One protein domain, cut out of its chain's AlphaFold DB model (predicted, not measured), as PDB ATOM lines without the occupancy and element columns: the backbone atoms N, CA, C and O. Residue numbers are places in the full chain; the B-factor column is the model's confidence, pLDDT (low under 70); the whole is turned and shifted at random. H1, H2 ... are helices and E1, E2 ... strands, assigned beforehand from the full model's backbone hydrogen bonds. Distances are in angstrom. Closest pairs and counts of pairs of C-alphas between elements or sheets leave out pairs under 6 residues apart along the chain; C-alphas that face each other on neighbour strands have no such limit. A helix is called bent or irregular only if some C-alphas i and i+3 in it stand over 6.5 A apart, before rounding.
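AT A GLANCE: This is residues 129 to 221 of the 340 residues of the protein "Oligosaccharyl transferase" of hydrocarbon metagenome (UniProt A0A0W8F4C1). A strongly twisted sheet of three strands, E4, E3 and E5, has the helix H3 packed along one face, and on the side away from H3 the small hairpin E1 and E2 meets the first part of the bent strand E4. Beyond one end of the sheet, a loop with the short helices H1 and H2 reaches out and makes much of the length. The printed part has 93 residues with three named helices and five named strands, in the order E1, E2, H1, H2, E3, E4, H3, E5; the class is mixed, helices and strands. The sheet's order is E4, E3, E5, all antiparallel. The whole is only just compact, close to loose, with a radius of gyration of the C-alphas of 14.7 A, and elongated, with spans of 42 by 27 by 21 A.

HOW THE PARTS SIT: The inner strand E3, residues 171 to 178, has the edge strands E4, residues 188 to 196, and E5, residues 215 to 220, as antiparallel neighbours. Between E3 and E5, N 175 and O 218 are 2.9 A apart, within hydrogen-bond range. E3 and E4 form a hairpin, with N 174 and O 193 at 2.9 A. E4 bends by 61 degrees at residue 191. H3, residues 197 to 208, is on the sheet at a height of 7.9 A, the one helix of a two-layer arrangement, helix on one face of a sheet. It runs along the strands, at 3 degrees to E3 on the local plane, over E3 and only just over E5, on which 3 of its 12 C-alphas fall. The closest C-alphas of H3 and E5 are those of Ala 204 and Ala 217, 5.0 A apart. E4, H3 and E5 make a split strand-helix-strand unit, two strands running the same way with E3 between them, and its crossover is right-handed. E1, residues 129 to 132, and E2, residues 141 to 145, form an antiparallel hairpin, with N 131 and O 142 at 2.9 A. The closest C-alphas of E1 and E4 are those of Leu 130 and Val 188, 4.5 A apart. H1, residues 149 to 152, and H2, residues 155 to 160, are not on the three-stranded sheet; they are close but not clearly touching, the C-alphas of Tyr 152 and Arg 158 being 6.7 A apart. H2 and H3 are apart. In H2 and H3 every O i to N i+4 pair is within hydrogen-bond range, and H1 is too short for such a pair.

IN THESE COORDINATES: E3 is 22.8 A from first to last C-alpha, E4 22.5 A, H3 16.3 A, E5 16.0 A and E2 13.0 A. E1 begins at C-alpha 129, (40.299, -19.141, 216.647), and E5 ends at C-alpha 220, (34.987, -22.723, 208.285). H3 begins at C-alpha 197, (31.207, -22.395, 199.646).

THE WHOLE: The two C-alphas farthest apart are those of Asn 137 and Gly 164, 43.2 A. The printed part has no cut, and no link is long. The mean pLDDT of the printed part is 93.2; residues 134 to 138 are under 70.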
ATOM      1  N   PHE A 129      39.823 -20.469 217.012       95.69
ATOM      2  CA  PHE A 129      40.299 -19.141 216.647       95.69
ATOM      3  C   PHE A 129      39.953 -18.124 217.726       95.69
ATOM      4  O   PHE A 129      38.959 -18.266 218.430       95.69
ATOM      5  N   LEU A 130      40.754 -17.070 217.826       94.38
ATOM      6  CA  LEU A 130      40.432 -15.891 218.617       94.38
ATOM      7  C   LEU A 130      39.708 -14.871 217.743       94.38
ATOM      8  O   LEU A 130      40.208 -14.488 216.685       94.38
ATOM      9  N   VAL A 131      38.546 -14.418 218.205       90.75
ATOM     10  CA  VAL A 131      37.725 -13.409 217.534       90.75
ATOM     11  C   VAL A 131      37.663 -12.159 218.411       90.75
ATOM     12  O   VAL A 131      37.415 -12.288 219.610       90.75
ATOM     13  N   PRO A 132      37.898 -10.958 217.864       82.50
ATOM     14  CA  PRO A 132      37.766  -9.727 218.630       82.50
ATOM     15  C   PRO A 132      36.305  -9.391 218.938       82.50
ATOM     16  O   PRO A 132      35.456  -9.424 218.050       82.50
ATOM     17  N   ASP A 133      36.036  -8.978 220.177       76.69
ATOM     18  CA  ASP A 133      34.690  -8.593 220.646       76.69
ATOM     19  C   ASP A 133      34.129  -7.399 219.871       76.69
ATOM     20  O   ASP A 133      32.922  -7.261 219.676       76.69
ATOM     21  N   ASN A 134      35.030  -6.526 219.422       68.50
ATOM     22  CA  ASN A 134      34.735  -5.432 218.520       68.50
ATOM     23  C   ASN A 134      35.828  -5.361 217.440       68.50
ATOM     24  O   ASN A 134      36.962  -4.995 217.762       68.50
ATOM     25  N   PRO A 135      35.503  -5.635 216.164       65.12
ATOM     26  CA  PRO A 135      36.459  -5.538 215.059       65.12
ATOM     27  C   PRO A 135      37.105  -4.150 214.911       65.12
ATOM     28  O   PRO A 135      38.230  -4.045 214.433       65.12
ATOM     29  N   ALA A 136      36.421  -3.082 215.341       63.06
ATOM     30  CA  ALA A 136      36.925  -1.709 215.282       63.06
ATOM     31  C   ALA A 136      37.782  -1.307 216.501       63.06
ATOM     32  O   ALA A 136      38.504  -0.314 216.432       63.06
ATOM     33  N   ASN A 137      37.704  -2.041 217.620       63.19
ATOM     34  CA  ASN A 137      38.516  -1.805 218.821       63.19
ATOM     35  C   ASN A 137      38.724  -3.118 219.606       63.19
ATOM     36  O   ASN A 137      38.011  -3.374 220.584       63.19
ATOM     37  N   PRO A 138      39.670  -3.970 219.175       66.38
ATOM     38  CA  PRO A 138      39.866  -5.304 219.729       66.38
ATOM     39  C   PRO A 138      40.595  -5.240 221.081       66.38
ATOM     40  O   PRO A 138      41.799  -5.469 221.164       66.38
ATOM     41  N   GLN A 139      39.877  -4.899 222.153       71.25
ATOM     42  CA  GLN A 139      40.428  -4.917 223.519       71.25
ATOM     43  C   GLN A 139      40.353  -6.298 224.180       71.25
ATOM     44  O   GLN A 139      41.113  -6.578 225.105       71.25
ATOM     45  N   ALA A 140      39.449  -7.152 223.701       82.81
ATOM     46  CA  ALA A 140      39.239  -8.507 224.183       82.81
ATOM     47  C   ALA A 140      39.103  -9.469 222.996       82.81
ATOM     48  O   ALA A 140      38.597  -9.099 221.933       82.81
ATOM     49  N   LEU A 141      39.619 -10.682 223.192       88.62
ATOM     50  CA  LEU A 141      39.618 -11.770 222.224       88.62
ATOM     51  C   LEU A 141      38.909 -12.971 222.844       88.62
ATOM     52  O   LEU A 141      39.318 -13.447 223.905       88.62
ATOM     53  N   ASN A 142      37.894 -13.481 222.159       90.81
ATOM     54  CA  ASN A 142      37.134 -14.644 222.586       90.81
ATOM     55  C   ASN A 142      37.478 -15.874 221.736       90.81
ATOM     56  O   ASN A 142      37.524 -15.772 220.506       90.81
ATOM     57  N   PRO A 143      37.715 -17.044 222.355       93.25
ATOM     58  CA  PRO A 143      37.919 -18.278 221.617       93.25
ATOM     59  C   PRO A 143      36.601 -18.764 221.008       93.25
ATOM     60  O   PRO A 143      35.578 -18.850 221.686       93.25
ATOM     61  N   VAL A 144      36.649 -19.142 219.737       93.69
ATOM     62  CA  VAL A 144      35.542 -19.750 219.000       93.69
ATOM     63  C   VAL A 144      36.038 -21.047 218.378       93.69
ATOM     64  O   VAL A 144      36.982 -21.046 217.588       93.69
ATOM     65  N   THR A 145      35.394 -22.159 218.734       95.69
ATOM     66  CA  THR A 145      35.571 -23.429 218.026       95.69
ATOM     67  C   THR A 145      34.841 -23.352 216.696       95.69
ATOM     68  O   THR A 145      33.654 -23.034 216.642       95.69
ATOM     69  N   THR A 146      35.557 -23.661 215.629       97.44
ATOM     70  CA  THR A 146      35.025 -23.708 214.268       97.44
ATOM     71  C   THR A 146      35.142 -25.124 213.720       97.44
ATOM     72  O   THR A 146      35.816 -25.949 214.318       97.44
ATOM     73  N   TYR A 147      34.485 -25.422 212.607       98.31
ATOM     74  CA  TYR A 147      34.393 -26.739 211.990       98.31
ATOM     75  C   TYR A 147      34.839 -26.635 210.531       98.31
ATOM     76  O   TYR A 147      34.432 -25.717 209.815       98.31
ATOM     77  N   THR A 148      35.697 -27.558 210.098       98.31
ATOM     78  CA  THR A 148      36.256 -27.585 208.735       98.31
ATOM     79  C   THR A 148      35.611 -28.667 207.870       98.31
ATOM     80  O   THR A 148      34.936 -29.561 208.386       98.31
ATOM     81  N   ASP A 149      35.932 -28.677 206.569       98.12
ATOM     82  CA  ASP A 149      35.598 -29.774 205.643       98.12
ATOM     83  C   ASP A 149      35.924 -31.145 206.260       98.12
ATOM     84  O   ASP A 149      35.141 -32.091 206.174       98.12
ATOM     85  N   LYS A 150      37.058 -31.238 206.969       98.62
ATOM     86  CA  LYS A 150      37.497 -32.483 207.594       98.62
ATOM     87  C   LYS A 150      36.537 -32.980 208.665       98.62
ATOM     88  O   LYS A 150      36.371 -34.192 208.772       98.62
ATOM     89  N   TYR A 151      35.944 -32.090 209.461       98.75
ATOM     90  CA  TYR A 151      34.953 -32.472 210.465       98.75
ATOM     91  C   TYR A 151      33.692 -33.023 209.805       98.75
ATOM     92  O   TYR A 151      33.254 -34.118 210.150       98.75
ATOM     93  N   TYR A 152      33.141 -32.299 208.828       98.69
ATOM     94  CA  TYR A 152      31.874 -32.675 208.194       98.69
ATOM     95  C   TYR A 152      31.951 -33.999 207.433       98.69
ATOM     96  O   TYR A 152      30.953 -34.708 207.340       98.69
ATOM     97  N   LEU A 153      33.138 -34.355 206.938       98.81
ATOM     98  CA  LEU A 153      33.378 -35.630 206.267       98.81
ATOM     99  C   LEU A 153      33.564 -36.809 207.231       98.81
ATOM    100  O   LEU A 153      33.532 -37.949 206.776       98.81
ATOM    101  N   THR A 154      33.744 -36.575 208.537       98.94
ATOM    102  CA  THR A 154      33.886 -37.680 209.498       98.94
ATOM    103  C   THR A 154      32.625 -38.536 209.570       98.94
ATOM    104  O   THR A 154      31.505 -38.027 209.507       98.94
ATOM    105  N   THR A 155      32.797 -39.839 209.778       98.94
ATOM    106  CA  THR A 155      31.692 -40.787 209.960       98.94
ATOM    107  C   THR A 155      30.746 -40.362 211.077       98.94
ATOM    108  O   THR A 155      29.532 -40.448 210.902       98.94
ATOM    109  N   ILE A 156      31.261 -39.841 212.198       98.94
ATOM    110  CA  ILE A 156      30.392 -39.354 213.277       98.94
ATOM    111  C   ILE A 156      29.507 -38.185 212.835       98.94
ATOM    112  O   ILE A 156      28.317 -38.190 213.141       98.94
ATOM    113  N   ALA A 157      30.040 -37.215 212.085       98.75
ATOM    114  CA  ALA A 157      29.243 -36.100 211.580       98.75
ATOM    115  C   ALA A 157      28.225 -36.574 210.530       98.75
ATOM    116  O   ALA A 157      27.047 -36.231 210.619       98.75
ATOM    117  N   ARG A 158      28.655 -37.419 209.582       98.88
ATOM    118  CA  ARG A 158      27.803 -37.994 208.525       98.88
ATOM    119  C   ARG A 158      26.622 -38.773 209.095       98.88
ATOM    120  O   ARG A 158      25.494 -38.557 208.664       98.88
ATOM    121  N   LEU A 159      26.860 -39.626 210.091       98.88
ATOM    122  CA  LEU A 159      25.800 -40.351 210.790       98.88
ATOM    123  C   LEU A 159      24.946 -39.398 211.631       98.88
ATOM    124  O   LEU A 159      23.744 -39.275 211.417       98.88
ATOM    125  N   HIS A 160      25.552 -38.708 212.597       98.81
ATOM    126  CA  HIS A 160      24.789 -38.061 213.659       98.81
ATOM    127  C   HIS A 160      24.163 -36.731 213.231       98.81
ATOM    128  O   HIS A 160      23.006 -36.466 213.555       98.81
ATOM    129  N   ASN A 161      24.885 -35.900 212.481       98.25
ATOM    130  CA  ASN A 161      24.414 -34.559 212.126       98.25
ATOM    131  C   ASN A 161      23.518 -34.584 210.882       98.25
ATOM    132  O   ASN A 161      22.629 -33.744 210.764       98.25
ATOM    133  N   PHE A 162      23.753 -35.543 209.979       98.44
ATOM    134  CA  PHE A 162      23.159 -35.571 208.638       98.44
ATOM    135  C   PHE A 162      22.344 -36.835 208.334       98.44
ATOM    136  O   PHE A 162      21.913 -37.025 207.199       98.44
ATOM    137  N   ASP A 163      22.123 -37.707 209.325       98.62
ATOM    138  CA  ASP A 163      21.329 -38.941 209.193       98.62
ATOM    139  C   ASP A 163      21.812 -39.877 208.063       98.62
ATOM    140  O   ASP A 163      21.034 -40.643 207.490       98.62
ATOM    141  N   GLY A 164      23.100 -39.798 207.706       98.50
ATOM    142  CA  GLY A 164      23.696 -40.524 206.584       98.50
ATOM    143  C   GLY A 164      23.246 -40.044 205.198       98.50
ATOM    144  O   GLY A 164      23.489 -40.738 204.216       98.50
ATOM    145  N   SER A 165      22.580 -38.893 205.089       98.75
ATOM    146  CA  SER A 165      22.065 -38.344 203.830       98.75
ATOM    147  C   SER A 165      23.064 -37.398 203.154       98.75
ATOM    148  O   SER A 165      23.793 -36.663 203.827       98.75
ATOM    149  N   LEU A 166      23.055 -37.363 201.817       98.69
ATOM    150  CA  LEU A 166      23.734 -36.332 201.030       98.69
ATOM    151  C   LEU A 166      23.268 -34.946 201.491       98.69
ATOM    152  O   LEU A 166      22.082 -34.618 201.395       98.69
ATOM    153  N   THR A 167      24.212 -34.117 201.933       98.00
ATOM    154  CA  THR A 167      23.942 -32.757 202.410       98.00
ATOM    155  C   THR A 167      24.836 -31.768 201.679       98.00
ATOM    156  O   THR A 167      26.058 -31.872 201.736       98.00
ATOM    157  N   THR A 168      24.235 -30.806 200.984       96.81
ATOM    158  CA  THR A 168      24.976 -29.775 200.248       96.81
ATOM    159  C   THR A 168      25.588 -28.753 201.196       96.81
ATOM    160  O   THR A 168      24.966 -28.393 202.201       96.81
ATOM    161  N   ALA A 169      26.760 -28.233 200.844       95.88
ATOM    162  CA  ALA A 169      27.330 -27.085 201.532       95.88
ATOM    163  C   ALA A 169      26.383 -25.879 201.450       95.88
ATOM    164  O   ALA A 169      25.771 -25.618 200.411       95.88
ATOM    165  N   GLY A 170      26.271 -25.149 202.557       88.50
ATOM    166  CA  GLY A 170      25.528 -23.894 202.616       88.50
ATOM    167  C   GLY A 170      26.434 -22.675 202.456       88.50
ATOM    168  O   GLY A 170      27.527 -22.743 201.886       88.50
ATOM    169  N   ASP A 171      25.974 -21.561 203.022       93.81
ATOM    170  CA  ASP A 171      26.824 -20.407 203.286       93.81
ATOM    171  C   ASP A 171      27.891 -20.764 204.331       93.81
ATOM    172  O   ASP A 171      27.623 -21.468 205.310       93.81
ATOM    173  N   VAL A 172      29.109 -20.269 204.123       97.38
ATOM    174  CA  VAL A 172      30.274 -20.536 204.976       97.38
ATOM    175  C   VAL A 172      30.915 -19.235 205.434       97.38
ATOM    176  O   VAL A 172      30.761 -18.197 204.790       97.38
ATOM    177  N   TYR A 173      31.701 -19.298 206.508       97.56
ATOM    178  CA  TYR A 173      32.595 -18.205 206.866       97.56
ATOM    179  C   TYR A 173      33.915 -18.358 206.110       97.56
ATOM    180  O   TYR A 173      34.715 -19.251 206.402       97.56
ATOM    181  N   TYR A 174      34.156 -17.462 205.158       98.12
ATOM    182  CA  TYR A 174      35.505 -17.136 204.713       98.12
ATOM    183  C   TYR A 174      36.183 -16.334 205.825       98.12
ATOM    184  O   TYR A 174      35.632 -15.331 206.281       98.12
ATOM    185  N   ILE A 175      37.357 -16.771 206.272       97.50
ATOM    186  CA  ILE A 175      38.124 -16.103 207.324       97.50
ATOM    187  C   ILE A 175      39.546 -15.826 206.855       97.50
ATOM    188  O   ILE A 175      40.169 -16.678 206.225       97.50
ATOM    189  N   GLU A 176      40.078 -14.672 207.233       97.31
ATOM    190  CA  GLU A 176      41.505 -14.357 207.179       97.31
ATOM    191  C   GLU A 176      42.028 -14.274 208.606       97.31
ATOM    192  O   GLU A 176      41.426 -13.617 209.461       97.31
ATOM    193  N   TYR A 177      43.154 -14.915 208.885       95.81
ATOM    194  CA  TYR A 177      43.697 -15.009 210.231       95.81
ATOM    195  C   TYR A 177      45.218 -14.920 210.249       95.81
ATOM    196  O   TYR A 177      45.902 -15.199 209.263       95.81
ATOM    197  N   THR A 178      45.752 -14.552 211.412       95.06
ATOM    198  CA  THR A 178      47.192 -14.505 211.660       95.06
ATOM    199  C   THR A 178      47.603 -15.435 212.794       95.06
ATOM    200  O   THR A 178      46.905 -15.561 213.802       95.06
ATOM    201  N   THR A 179      48.765 -16.067 212.643       93.56
ATOM    202  CA  THR A 179      49.408 -16.882 213.685       93.56
ATOM    203  C   THR A 179      50.484 -16.115 214.460       93.56
ATOM    204  O   THR A 179      51.068 -16.656 215.394       93.56
ATOM    205  N   THR A 180      50.751 -14.853 214.103       90.44
ATOM    206  CA  THR A 180      51.859 -14.047 214.650       90.44
ATOM    207  C   THR A 180      51.399 -12.902 215.554       90.44
ATOM    208  O   THR A 180      52.182 -12.005 215.851       90.44
ATOM    209  N   SER A 181      50.144 -12.908 216.015       84.12
ATOM    210  CA  SER A 181      49.581 -11.842 216.865       84.12
ATOM    211  C   SER A 181      50.191 -11.770 218.271       84.12
ATOM    212  O   SER A 181      50.051 -10.753 218.944       84.12
ATOM    213  N   GLY A 182      50.816 -12.853 218.747       80.12
ATOM    214  CA  GLY A 182      51.294 -12.967 220.129       80.12
ATOM    215  C   GLY A 182      50.175 -13.061 221.177       80.12
ATOM    216  O   GLY A 182      50.464 -13.053 222.370       80.12
ATOM    217  N   ALA A 183      48.909 -13.177 220.755       80.62
ATOM    218  CA  ALA A 183      47.731 -13.145 221.628       80.62
ATOM    219  C   ALA A 183      47.431 -14.469 222.364       80.62
ATOM    220  O   ALA A 183      46.415 -14.580 223.050       80.62
ATOM    221  N   GLY A 184      48.287 -15.482 222.224       81.06
ATOM    222  CA  GLY A 184      48.112 -16.796 222.838       81.06
ATOM    223  C   GLY A 184      48.426 -17.943 221.873       81.06
ATOM    224  O   GLY A 184      49.078 -17.723 220.853       81.06
ATOM    225  N   PRO A 185      47.981 -19.175 222.188       87.44
ATOM    226  CA  PRO A 185      48.288 -20.360 221.385       87.44
ATOM    227  C   PRO A 185      47.421 -20.492 220.121       87.44
ATOM    228  O   PRO A 185      47.671 -21.381 219.312       87.44
ATOM    229  N   TYR A 186      46.395 -19.649 219.964       92.88
ATOM    230  CA  TYR A 186      45.410 -19.744 218.888       92.88
ATOM    231  C   TYR A 186      45.569 -18.612 217.865       92.88
ATOM    232  O   TYR A 186      45.871 -17.479 218.257       92.88
ATOM    233  N   PRO A 187      45.327 -18.877 216.568       94.56
ATOM    234  CA  PRO A 187      45.333 -17.831 215.556       94.56
ATOM    235  C   PRO A 187      44.198 -16.823 215.778       94.56
ATOM    236  O   PRO A 187      43.126 -17.177 216.270       94.56
ATOM    237  N   VAL A 188      44.422 -15.569 215.388       94.00
ATOM    238  CA  VAL A 188      43.438 -14.481 215.524       94.00
ATOM    239  C   VAL A 188      42.786 -14.215 214.176       94.00
ATOM    240  O   VAL A 188      43.497 -13.955 213.203       94.00
ATOM    241  N   ILE A 189      41.454 -14.249 214.120       94.25
ATOM    242  CA  ILE A 189      40.691 -13.834 212.939       94.25
ATOM    243  C   ILE A 189      40.798 -12.316 212.799       94.25
ATOM    244  O   ILE A 189      40.495 -11.558 213.719       94.25
ATOM    245  N   THR A 190      41.238 -11.891 211.621       92.94
ATOM    246  CA  THR A 190      41.451 -10.488 211.237       92.94
ATOM    247  C   THR A 190      40.372  -9.970 210.292       92.94
ATOM    248  O   THR A 190      40.085  -8.776 210.289       92.94
ATOM    249  N   SER A 191      39.742 -10.864 209.529       93.56
ATOM    250  CA  SER A 191      38.616 -10.568 208.646       93.56
ATOM    251  C   SER A 191      37.726 -11.803 208.533       93.56
ATOM    252  O   SER A 191      38.224 -12.929 208.573       93.56
ATOM    253  N   ALA A 192      36.418 -11.600 208.401       94.56
ATOM    254  CA  ALA A 192      35.464 -12.670 208.154       94.56
ATOM    255  C   ALA A 192      34.323 -12.174 207.262       94.56
ATOM    256  O   ALA A 192      33.825 -11.062 207.442       94.56
ATOM    257  N   ALA A 193      33.888 -13.016 206.330       96.25
ATOM    258  CA  ALA A 193      32.746 -12.761 205.461       96.25
ATOM    259  C   ALA A 193      31.932 -14.041 205.268       96.25
ATOM    260  O   ALA A 193      32.488 -15.139 205.235       96.25
ATOM    261  N   ILE A 194      30.615 -13.894 205.129       97.00
ATOM    262  CA  ILE A 194      29.734 -14.997 204.740       97.00
ATOM    263  C   ILE A 194      29.687 -15.042 203.214       97.00
ATOM    264  O   ILE A 194      29.442 -14.017 202.577       97.00
ATOM    265  N   MET A 195      29.952 -16.211 202.642       96.62
ATOM    266  CA  MET A 195      30.033 -16.439 201.197       96.62
ATOM    267  C   MET A 195      29.497 -17.831 200.854       96.62
ATOM    268  O   MET A 195      29.498 -18.727 201.701       96.62
ATOM    269  N   GLY A 196      29.114 -18.050 199.594       96.38
ATOM    270  CA  GLY A 196      28.843 -19.403 199.108       96.38
ATOM    271  C   GLY A 196      30.123 -20.248 199.111       96.38
ATOM    272  O   GLY A 196      31.201 -19.748 198.788       96.38
ATOM    273  N   ALA A 197      30.030 -21.540 199.441       95.62
ATOM    274  CA  ALA A 197      31.207 -22.395 199.646       95.62
ATOM    275  C   ALA A 197      32.210 -22.403 198.469       95.62
ATOM    276  O   ALA A 197      33.422 -22.393 198.685       95.62
ATOM    277  N   ALA A 198      31.733 -22.400 197.219       94.81
ATOM    278  CA  ALA A 198      32.601 -22.363 196.036       94.81
ATOM    279  C   ALA A 198      33.342 -21.020 195.885       94.81
ATOM    280  O   ALA A 198      34.542 -21.004 195.610       94.81
ATOM    281  N   GLU A 199      32.644 -19.905 196.112       96.38
ATOM    282  CA  GLU A 199      33.219 -18.555 196.086       96.38
ATOM    283  C   GLU A 199      34.254 -18.382 197.203       96.38
ATOM    284  O   GLU A 199      35.382 -17.965 196.946       96.38
ATOM    285  N   ALA A 200      33.910 -18.802 198.422       97.31
ATOM    286  CA  ALA A 200      34.788 -18.740 199.584       97.31
ATOM    287  C   ALA A 200      36.093 -19.529 199.372       97.31
ATOM    288  O   ALA A 200      37.173 -19.063 199.740       97.31
ATOM    289  N   ARG A 201      36.021 -20.711 198.733       96.06
ATOM    290  CA  ARG A 201      37.213 -21.497 198.360       96.06
ATOM    291  C   ARG A 201      38.090 -20.763 197.353       96.06
ATOM    292  O   ARG A 201      39.308 -20.745 197.522       96.06
ATOM    293  N   ALA A 202      37.489 -20.170 196.322       97.38
ATOM    294  CA  ALA A 202      38.228 -19.404 195.324       97.38
ATOM    295  C   ALA A 202      38.926 -18.190 195.961       97.38
ATOM    296  O   ALA A 202      40.117 -17.979 195.723       97.38
ATOM    297  N   ALA A 203      38.227 -17.459 196.835       98.00
ATOM    298  CA  ALA A 203      38.779 -16.331 197.581       98.00
ATOM    299  C   ALA A 203      39.938 -16.756 198.502       98.00
ATOM    300  O   ALA A 203      41.008 -16.149 198.467       98.00
ATOM    301  N   ALA A 204      39.781 -17.845 199.265       98.00
ATOM    302  CA  ALA A 204      40.838 -18.363 200.137       98.00
ATOM    303  C   ALA A 204      42.074 -18.820 199.358       98.00
ATOM    304  O   ALA A 204      43.201 -18.532 199.766       98.00
ATOM    305  N   ALA A 205      41.889 -19.485 198.215       98.06
ATOM    306  CA  ALA A 205      42.994 -19.862 197.342       98.06
ATOM    307  C   ALA A 205      43.729 -18.629 196.788       98.06
ATOM    308  O   ALA A 205      44.959 -18.589 196.801       98.06
ATOM    309  N   GLN A 206      42.985 -17.606 196.354       97.94
ATOM    310  CA  GLN A 206      43.553 -16.357 195.849       97.94
ATOM    311  C   GLN A 206      44.346 -15.608 196.925       97.94
ATOM    312  O   GLN A 206      45.466 -15.171 196.654       97.94
ATOM    313  N   TYR A 207      43.799 -15.486 198.137       98.31
ATOM    314  CA  TYR A 207      44.479 -14.844 199.262       98.31
ATOM    315  C   TYR A 207      45.774 -15.583 199.616       98.31
ATOM    316  O   TYR A 207      46.849 -14.984 199.656       98.31
ATOM    317  N   ASN A 208      45.697 -16.904 199.806       98.06
ATOM    318  CA  ASN A 208      46.839 -17.718 200.224       98.06
ATOM    319  C   ASN A 208      47.975 -17.750 199.189       98.06
ATOM    320  O   ASN A 208      49.130 -17.918 199.569       98.06
ATOM    321  N   ALA A 209      47.686 -17.536 197.901       97.75
ATOM    322  CA  ALA A 209      48.711 -17.435 196.861       97.75
ATOM    323  C   ALA A 209      49.615 -16.193 197.002       97.75
ATOM    324  O   ALA A 209      50.696 -16.154 196.417       97.75
ATOM    325  N   GLN A 210      49.173 -15.175 197.748       96.25
ATOM    326  CA  GLN A 210      49.862 -13.887 197.903       96.25
ATOM    327  C   GLN A 210      50.069 -13.500 199.377       96.25
ATOM    328  O   GLN A 210      50.502 -12.384 199.676       96.25
ATOM    329  N   ALA A 211      49.747 -14.407 200.303       95.69
ATOM    330  CA  ALA A 211      49.747 -14.122 201.726       95.69
ATOM    331  C   ALA A 211      51.165 -13.881 202.259       95.69
ATOM    332  O   ALA A 211      52.127 -14.569 201.908       95.69
ATOM    333  N   GLN A 212      51.289 -12.890 203.141       95.19
ATOM    334  CA  GLN A 212      52.532 -12.640 203.865       95.19
ATOM    335  C   GLN A 212      52.796 -13.765 204.883       95.19
ATOM    336  O   GLN A 212      51.845 -14.390 205.363       95.19
ATOM    337  N   PRO A 213      54.063 -14.027 205.259       95.75
ATOM    338  CA  PRO A 213      54.376 -15.025 206.277       95.75
ATOM    339  C   PRO A 213      53.585 -14.795 207.573       95.75
ATOM    340  O   PRO A 213      53.641 -13.714 208.151       95.75
ATOM    341  N   GLY A 214      52.866 -15.823 208.035       94.88
ATOM    342  CA  GLY A 214      52.042 -15.749 209.247       94.88
ATOM    343  C   GLY A 214      50.603 -15.265 209.035       94.88
ATOM    344  O   GLY A 214      49.860 -15.199 210.015       94.88
ATOM    345  N   SER A 215      50.202 -14.969 207.796       97.19
ATOM    346  CA  SER A 215      48.826 -14.653 207.394       97.19
ATOM    347  C   SER A 215      48.251 -15.761 206.516       97.19
ATOM    348  O   SER A 215      48.948 -16.308 205.664       97.19
ATOM    349  N   PHE A 216      46.974 -16.084 206.711       98.06
ATOM    350  CA  PHE A 216      46.297 -17.180 206.021       98.06
ATOM    351  C   PHE A 216      44.818 -16.863 205.812       98.06
ATOM    352  O   PHE A 216      44.236 -16.094 206.574       98.06
ATOM    353  N   ALA A 217      44.198 -17.526 204.843       98.06
ATOM    354  CA  ALA A 217      42.752 -17.588 204.684       98.06
ATOM    355  C   ALA A 217      42.244 -19.035 204.711       98.06
ATOM    356  O   ALA A 217      42.941 -19.959 204.285       98.06
ATOM    357  N   SER A 218      41.024 -19.243 205.203       97.69
ATOM    358  CA  SER A 218      40.354 -20.547 205.222       97.69
ATOM    359  C   SER A 218      38.840 -20.391 205.117       97.69
ATOM    360  O   SER A 218      38.298 -19.304 205.300       97.69
ATOM    361  N   ILE A 219      38.165 -21.507 204.862       97.81
ATOM    362  CA  ILE A 219      36.722 -21.647 205.040       97.81
ATOM    363  C   ILE A 219      36.443 -22.456 206.303       97.81
ATOM    364  O   ILE A 219      37.139 -23.439 206.575       97.81
ATOM    365  N   VAL A 220      35.453 -22.031 207.080       97.81
ATOM    366  CA  VAL A 220      34.987 -22.723 208.285       97.81
ATOM    367  C   VAL A 220      33.495 -22.469 208.501       97.81
ATOM    368  O   VAL A 220      32.906 -21.579 207.885       97.81
ATOM    369  N   ASN A 221      32.889 -23.204 209.428       97.00
ATOM    370  CA  ASN A 221      31.643 -22.784 210.057       97.00
ATOM    371  C   ASN A 221      31.736 -22.832 211.585       97.00
ATOM    372  O   ASN A 221      32.609 -23.494 212.134       97.00
TER     373      ASN A 221